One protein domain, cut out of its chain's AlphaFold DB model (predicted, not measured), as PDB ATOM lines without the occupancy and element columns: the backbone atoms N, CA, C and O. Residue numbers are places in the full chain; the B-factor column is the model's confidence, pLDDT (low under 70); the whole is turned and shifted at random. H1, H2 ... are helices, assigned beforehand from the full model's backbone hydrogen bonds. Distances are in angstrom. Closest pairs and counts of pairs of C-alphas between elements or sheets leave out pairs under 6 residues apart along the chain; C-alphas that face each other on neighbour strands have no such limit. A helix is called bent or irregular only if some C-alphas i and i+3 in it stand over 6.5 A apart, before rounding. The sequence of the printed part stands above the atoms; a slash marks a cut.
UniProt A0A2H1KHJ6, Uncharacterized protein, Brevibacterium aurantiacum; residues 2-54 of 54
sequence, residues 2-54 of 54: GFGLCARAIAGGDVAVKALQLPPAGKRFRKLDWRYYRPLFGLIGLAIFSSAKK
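AT A GLANCE: This is residues 2 to 54 of the 54 residues of an uncharacterized protein of Brevibacterium aurantiacum (UniProt A0A2H1KHJ6). A long, gently bent helix, H3, makes one side of a flat shape; H1 lies side by side with its second arm, H3b, and beyond H2 residues 20 to 26 loop back to its first arm, H3a. The 53 printed residues, with helices H1, H2 and H3 and no named strand, are all helix in class. The whole is only just loose, close to compact, with a radius of gyration of the C-alphas of 12.4 A, and spans 41 by 21 by 9 A.

HOW THE PARTS SIT: H1, residues 2 to 11, and H2, residues 13 to 19, meet only through their tight link. H3, residues 27 to 51, assigned as one helix by its hydrogen bonds, is bent: C-alphas 35 and 38 are 6.9 A apart. Its arms H3a, residues 27 to 35, and H3b, residues 38 to 51, stand at a shallow tilt of 34 degrees, only just short of steep. H1 touches H3b, closest at the C-alphas of Ala 9 and Arg 38, 4.2 A, at a shallow tilt of 24 degrees, opposite ways. H2 only just touches H3a, with 3 pairs of C-alphas within 8 A, closest Gly 13 and Asp 33, 6.2 A. Every O i to N i+4 pair is within hydrogen-bond range in H1, H2, H3a and H3b.

IN THESE COORDINATES: H1 begins at C-alpha 2 (6.889, 14.603, 90.601) and is 14.4 A long, H2 10.0 A, H3a 12.2 A; H3b, 19.7 A, ends at C-alpha 51 (15.539, 12.388, 88.085).

THE WHOLE: The C-alphas farthest apart, Pro 23 and Lys 54, are 41.5 A apart. The printed part has no cut and no long link; residues 53 to 54 have pLDDT under 70.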
ATOM      1  N   GLY A   2       6.129  14.121  89.424       70.69
ATOM      2  CA  GLY A   2       6.889  14.603  90.601       70.69
ATOM      3  C   GLY A   2       6.342  15.874  91.273       70.69
ATOM      4  O   GLY A   2       6.209  15.916  92.492       70.69
ATOM      5  N   PHE A   3       5.907  16.869  90.489       76.62
ATOM      6  CA  PHE A   3       5.334  18.113  91.023       76.62
ATOM      7  C   PHE A   3       4.050  17.891  91.843       76.62
ATOM      8  O   PHE A   3       3.849  18.542  92.864       76.62
ATOM      9  N   GLY A   4       3.208  16.927  91.449       77.75
ATOM     10  CA  GLY A   4       1.981  16.590  92.179       77.75
ATOM     11  C   GLY A   4       2.256  15.976  93.554       77.75
ATOM     12  O   GLY A   4       1.526  16.237  94.508       77.75
ATOM     13  N   LEU A   5       3.349  15.222  93.687       79.69
ATOM     14  CA  LEU A   5       3.773  14.633  94.960       79.69
ATOM     15  C   LEU A   5       4.359  15.704  95.890       79.69
ATOM     16  O   LEU A   5       4.004  15.745  97.067       79.69
ATOM     17  N   CYS A   6       5.142  16.644  95.351       79.38
ATOM     18  CA  CYS A   6       5.590  17.822  96.101       79.38
ATOM     19  C   CYS A   6       4.404  18.685  96.560       79.38
ATOM     20  O   CYS A   6       4.329  19.069  97.727       79.38
ATOM     21  N   ALA A   7       3.432  18.938  95.678       81.75
ATOM     22  CA  ALA A   7       2.219  19.673  96.027       81.75
ATOM     23  C   ALA A   7       1.422  18.962  97.134       81.75
ATOM     24  O   ALA A   7       0.983  19.610  98.084       81.75
ATOM     25  N   ARG A   8       1.296  17.627  97.085       82.56
ATOM     26  CA  ARG A   8       0.636  16.823  98.130       82.56
ATOM     27  C   ARG A   8       1.378  16.864  99.470       82.56
ATOM     28  O   ARG A   8       0.724  16.865 100.516       82.56
ATOM     29  N   ALA A   9       2.708  16.918  99.442       82.81
ATOM     30  CA  ALA A   9       3.542  17.074 100.632       82.81
ATOM     31  C   ALA A   9       3.356  18.448 101.295       82.81
ATOM     32  O   ALA A   9       3.286  18.543 102.523       82.81
ATOM     33  N   ILE A  10       3.221  19.510 100.495       82.75
ATOM     34  CA  ILE A  10       3.026  20.877 100.994       82.75
ATOM     35  C   ILE A  10       1.589  21.080 101.481       82.75
ATOM     36  O   ILE A  10       1.396  21.523 102.610       82.75
ATOM     37  N   ALA A  11       0.591  20.716 100.676       84.06
ATOM     38  CA  ALA A  11      -0.824  20.930 100.977       84.06
ATOM     39  C   ALA A  11      -1.338  20.044 102.129       84.06
ATOM     40  O   ALA A  11      -2.221  20.452 102.879       84.06
ATOM     41  N   GLY A  12      -0.768  18.847 102.305       83.88
ATOM     42  CA  GLY A  12      -1.222  17.891 103.315       83.88
ATOM     43  C   GLY A  12      -2.580  17.260 102.991       83.88
ATOM     44  O   GLY A  12      -3.227  17.562 101.984       83.88
ATOM     45  N   GLY A  13      -2.993  16.307 103.823       80.62
ATOM     46  CA  GLY A  13      -4.173  15.478 103.561       80.62
ATOM     47  C   GLY A  13      -5.502  16.193 103.754       80.62
ATOM     48  O   GLY A  13      -6.473  15.850 103.087       80.62
ATOM     49  N   ASP A  14      -5.532  17.234 104.587       83.25
ATOM     50  CA  ASP A  14      -6.736  18.036 104.827       83.25
ATOM     51  C   ASP A  14      -7.248  18.714 103.550       83.25
ATOM     52  O   ASP A  14      -8.455  18.837 103.356       83.25
ATOM     53  N   VAL A  15      -6.345  19.127 102.655       85.62
ATOM     54  CA  VAL A  15      -6.726  19.752 101.382       85.62
ATOM     55  C   VAL A  15      -7.422  18.743 100.470       85.62
ATOM     56  O   VAL A  15      -8.413  19.089  99.833       85.62
ATOM     57  N   ALA A  16      -6.969  17.487 100.458       83.81
ATOM     58  CA  ALA A  16      -7.623  16.420  99.702       83.81
ATOM     59  C   ALA A  16      -9.013  16.095 100.271       83.81
ATOM     60  O   ALA A  16      -9.976  15.987  99.519       83.81
ATOM     61  N   VAL A  17      -9.133  16.009 101.599       86.75
ATOM     62  CA  VAL A  17     -10.414  15.786 102.290       86.75
ATOM     63  C   VAL A  17     -11.399  16.919 101.987       86.75
ATOM     64  O   VAL A  17     -12.552  16.655 101.653       86.75
ATOM     65  N   LYS A  18     -10.933  18.174 102.004       86.44
ATOM     66  CA  LYS A  18     -11.745  19.346 101.652       86.44
ATOM     67  C   LYS A  18     -12.166  19.348 100.179       86.44
ATOM     68  O   LYS A  18     -13.320  19.642  99.888       86.44
ATOM     69  N   ALA A  19     -11.260  19.015  99.258       87.19
ATOM     70  CA  ALA A  19     -11.562  18.946  97.826       87.19
ATOM     71  C   ALA A  19     -12.591  17.852  97.497       87.19
ATOM     72  O   ALA A  19     -13.436  18.042  96.629       87.19
ATOM     73  N   LEU A  20     -12.550  16.738  98.231       87.12
ATOM     74  CA  LEU A  20     -13.497  15.629  98.108       87.12
ATOM     75  C   LEU A  20     -14.808  15.855  98.879       87.12
ATOM     76  O   LEU A  20     -15.638  14.952  98.924       87.12
ATOM     77  N   GLN A  21     -14.992  17.030  99.494       90.62
ATOM     78  CA  GLN A  21     -16.156  17.362 100.332       90.62
ATOM     79  C   GLN A  21     -16.403  16.333 101.451       90.62
ATOM     80  O   GLN A  21     -17.534  16.099 101.875       90.62
ATOM     81  N   LEU A  22     -15.329  15.710 101.938       88.56
ATOM     82  CA  LEU A  22     -15.377  14.739 103.020       88.56
ATOM     83  C   LEU A  22     -15.353  15.451 104.382       88.56
ATOM     84  O   LEU A  22     -14.842  16.572 104.496       88.56
ATOM     85  N   PRO A  23     -15.872  14.803 105.440       88.19
ATOM     86  CA  PRO A  23     -15.783  15.335 106.792       88.19
ATOM     87  C   PRO A  23     -14.322  15.596 107.190       88.19
ATOM     88  O   PRO A  23     -13.426  14.859 106.767       88.19
ATOM     89  N   PRO A  24     -14.064  16.631 108.013       86.38
ATOM     90  CA  PRO A  24     -12.715  17.051 108.368       86.38
ATOM     91  C   PRO A  24     -11.907  15.899 108.962       86.38
ATOM     92  O   PRO A  24     -12.412  15.085 109.739       86.38
ATOM     93  N   ALA A  25     -10.625  15.841 108.605       86.38
ATOM     94  CA  ALA A  25      -9.792  14.722 108.992       86.38
ATOM     95  C   ALA A  25      -9.630  14.634 110.517       86.38
ATOM     96  O   ALA A  25      -9.321  15.611 111.205       86.38
ATOM     97  N   GLY A  26      -9.789  13.424 111.053       90.31
ATOM     98  CA  GLY A  26      -9.603  13.174 112.477       90.31
ATOM     99  C   GLY A  26      -8.164  13.442 112.939       90.31
ATOM    100  O   GLY A  26      -7.203  13.306 112.179       90.31
ATOM    101  N   LYS A  27      -7.988  13.743 114.235       91.50
ATOM    102  CA  LYS A  27      -6.671  14.034 114.847       91.50
ATOM    103  C   LYS A  27      -5.612  12.965 114.539       91.50
ATOM    104  O   LYS A  27      -4.450  13.293 114.305       91.50
ATOM    105  N   ARG A  28      -6.010  11.686 114.512       91.62
ATOM    106  CA  ARG A  28      -5.116  10.558 114.209       91.62
ATOM    107  C   ARG A  28      -4.612  10.594 112.766       91.62
ATOM    108  O   ARG A  28      -3.417  10.410 112.555       91.62
ATOM    109  N   PHE A  29      -5.487  10.890 111.805       89.38
ATOM    110  CA  PHE A  29      -5.103  11.051 110.403       89.38
ATOM    111  C   PHE A  29      -4.150  12.230 110.239       89.38
ATOM    112  O   PHE A  29      -3.094  12.078 109.642       89.38
ATOM    113  N   ARG A  30      -4.459  13.372 110.861       89.00
ATOM    114  CA  ARG A  30      -3.602  14.565 110.829       89.00
ATOM    115  C   ARG A  30      -2.191  14.292 111.353       89.00
ATOM    116  O   ARG A  30      -1.208  14.703 110.742       89.00
ATOM    117  N   LYS A  31      -2.086  13.550 112.461       93.56
ATOM    118  CA  LYS A  31      -0.800  13.148 113.048       93.56
ATOM    119  C   LYS A  31      -0.017  12.220 112.116       93.56
ATOM    120  O   LYS A  31       1.195  12.368 111.992       93.56
ATOM    121  N   LEU A  32      -0.704  11.289 111.457       92.00
ATOM    122  CA  LEU A  32      -0.099  10.353 110.511       92.00
ATOM    123  C   LEU A  32       0.351  11.060 109.222       92.00
ATOM    124  O   LEU A  32       1.470  10.838 108.761       92.00
ATOM    125  N   ASP A  33      -0.489  11.947 108.681       90.69
ATOM    126  CA  ASP A  33      -0.200  12.739 107.483       90.69
ATOM    127  C   ASP A  33       1.033  13.619 107.705       90.69
ATOM    128  O   ASP A  33       1.959  13.603 106.898       90.69
ATOM    129  N   TRP A  34       1.111  14.291 108.856       89.81
ATOM    130  CA  TRP A  34       2.248  15.144 109.197       89.81
ATOM    131  C   TRP A  34       3.540  14.363 109.464       89.81
ATOM    132  O   TRP A  34       4.608  14.773 109.019       89.81
ATOM    133  N   ARG A  35       3.454  13.233 110.180       93.00
ATOM    134  CA  ARG A  35       4.638  12.468 110.604       93.00
ATOM    135  C   ARG A  35       5.234  11.609 109.487       93.00
ATOM    136  O   ARG A  35       6.450  11.457 109.461       93.00
ATOM    137  N   TYR A  36       4.405  11.042 108.610       91.38
ATOM    138  CA  TYR A  36       4.849  10.024 107.649       91.38
ATOM    139  C   TYR A  36       4.536  10.380 106.200       91.38
ATOM    140  O   TYR A  36       5.433  10.318 105.362       91.38
ATOM    141  N   TYR A  37       3.305  10.792 105.883       85.88
ATOM    142  CA  TYR A  37       2.930  11.004 104.481       85.88
ATOM    143  C   TYR A  37       3.590  12.240 103.872       85.88
ATOM    144  O   TYR A  37       4.140  12.145 102.780       85.88
ATOM    145  N   ARG A  38       3.583  13.394 104.553       90.06
ATOM    146  CA  ARG A  38       4.187  14.627 104.015       90.06
ATOM    147  C   ARG A  38       5.697  14.484 103.767       90.06
ATOM    148  O   ARG A  38       6.117  14.815 102.659       90.06
ATOM    149  N   PRO A  39       6.507  13.939 104.698       92.19
ATOM    150  CA  PRO A  39       7.925  13.685 104.439       92.19
ATOM    151  C   PRO A  39       8.148  12.704 103.285       92.19
ATOM    152  O   PRO A  39       8.973  12.964 102.414       92.19
ATOM    153  N   LEU A  40       7.379  11.609 103.240       90.31
ATOM    154  CA  LEU A  40       7.506  10.593 102.197       90.31
ATOM    155  C   LEU A  40       7.192  11.161 100.808       90.31
ATOM    156  O   LEU A  40       7.985  11.008  99.883       90.31
ATOM    157  N   PHE A  41       6.065  11.860 100.660       90.06
ATOM    158  CA  PHE A  41       5.694  12.493  99.395       90.06
ATOM    159  C   PHE A  41       6.669  13.601  98.988       90.06
ATOM    160  O   PHE A  41       6.928  13.761  97.796       90.06
ATOM    161  N   GLY A  42       7.246  14.319  99.955       88.44
ATOM    162  CA  GLY A  42       8.297  15.301  99.703       88.44
ATOM    163  C   GLY A  42       9.562  14.651  99.147       88.44
ATOM    164  O   GLY A  42      10.073  15.098  98.125       88.44
ATOM    165  N   LEU A  43      10.021  13.555  99.761       91.19
ATOM    166  CA  LEU A  43      11.199  12.806  99.310       91.19
ATOM    167  C   LEU A  43      10.988  12.170  97.933       91.19
ATOM    168  O   LEU A  43      11.829  12.336  97.055       91.19
ATOM    169  N   ILE A  44       9.862  11.485  97.716       90.38
ATOM    170  CA  ILE A  44       9.559  10.849  96.424       90.38
ATOM    171  C   ILE A  44       9.371  11.916  95.338       90.38
ATOM    172  O   ILE A  44       9.905  11.782  94.238       90.38
ATOM    173  N   GLY A  45       8.640  12.992  95.639       87.19
ATOM    174  CA  GLY A  45       8.451  14.110  94.717       87.19
ATOM    175  C   GLY A  45       9.775  14.759  94.322       87.19
ATOM    176  O   GLY A  45      10.016  14.964  93.131       87.19
ATOM    177  N   LEU A  46      10.661  14.995  95.295       87.12
ATOM    178  CA  LEU A  46      12.001  15.525  95.063       87.12
ATOM    179  C   LEU A  46      12.858  14.558  94.241       87.12
ATOM    180  O   LEU A  46      13.500  14.989  93.291       87.12
ATOM    181  N   ALA A  47      12.837  13.260  94.553       88.50
ATOM    182  CA  ALA A  47      13.593  12.247  93.818       88.50
ATOM    183  C   ALA A  47      13.164  12.174  92.343       88.50
ATOM    184  O   ALA A  47      14.011  12.192  91.452       88.50
ATOM    185  N   ILE A  48      11.854  12.174  92.074       85.88
ATOM    186  CA  ILE A  48      11.318  12.188  90.705       85.88
ATOM    187  C   ILE A  48      11.665  13.501  89.997       85.88
ATOM    188  O   ILE A  48      12.021  13.483  88.821       85.88
ATOM    189  N   PHE A  49      11.580  14.640  90.689       83.38
ATOM    190  CA  PHE A  49      11.922  15.937  90.104       83.38
ATOM    191  C   PHE A  49      13.412  16.039  89.753       83.38
ATOM    192  O   PHE A  49      13.754  16.507  88.670       83.38
ATOM    193  N   SER A  50      14.292  15.548  90.626       84.06
ATOM    194  CA  SER A  50      15.734  15.472  90.376       84.06
ATOM    195  C   SER A  50      16.075  14.483  89.263       84.06
ATOM    196  O   SER A  50      16.955  14.765  88.455       84.06
ATOM    197  N   SER A  51      15.360  13.359  89.171       80.75
ATOM    198  CA  SER A  51      15.539  12.388  88.085       80.75
ATOM    199  C   SER A  51      15.080  12.921  86.729       80.75
ATOM    200  O   SER A  51      15.644  12.527  85.721       80.75
ATOM    201  N   ALA A  52      14.071  13.795  86.691       74.31
ATOM    202  CA  ALA A  52      13.560  14.382  85.452       74.31
ATOM    203  C   ALA A  52      14.444  15.515  84.896       74.31
ATOM    204  O   ALA A  52      14.230  15.957  83.771       74.31
ATOM    205  N   LYS A  53      15.405  16.015  85.685       64.38
ATOM    206  CA  LYS A  53      16.387  17.033  85.268       64.38
ATOM    207  C   LYS A  53      17.699  16.442  84.727       64.38
ATOM    208  O   LYS A  53      18.620  17.213  84.463       64.38
ATOM    209  N   LYS A  54      17.806  15.119  84.616       51.69
ATOM    210  CA  LYS A  54      18.991  14.400  84.138       51.69
ATOM    211  C   LYS A  54      18.692  13.750  82.795       51.69
ATOM    212  O   LYS A  54      19.625  13.721  81.970       51.69
TER     213      LYS A  54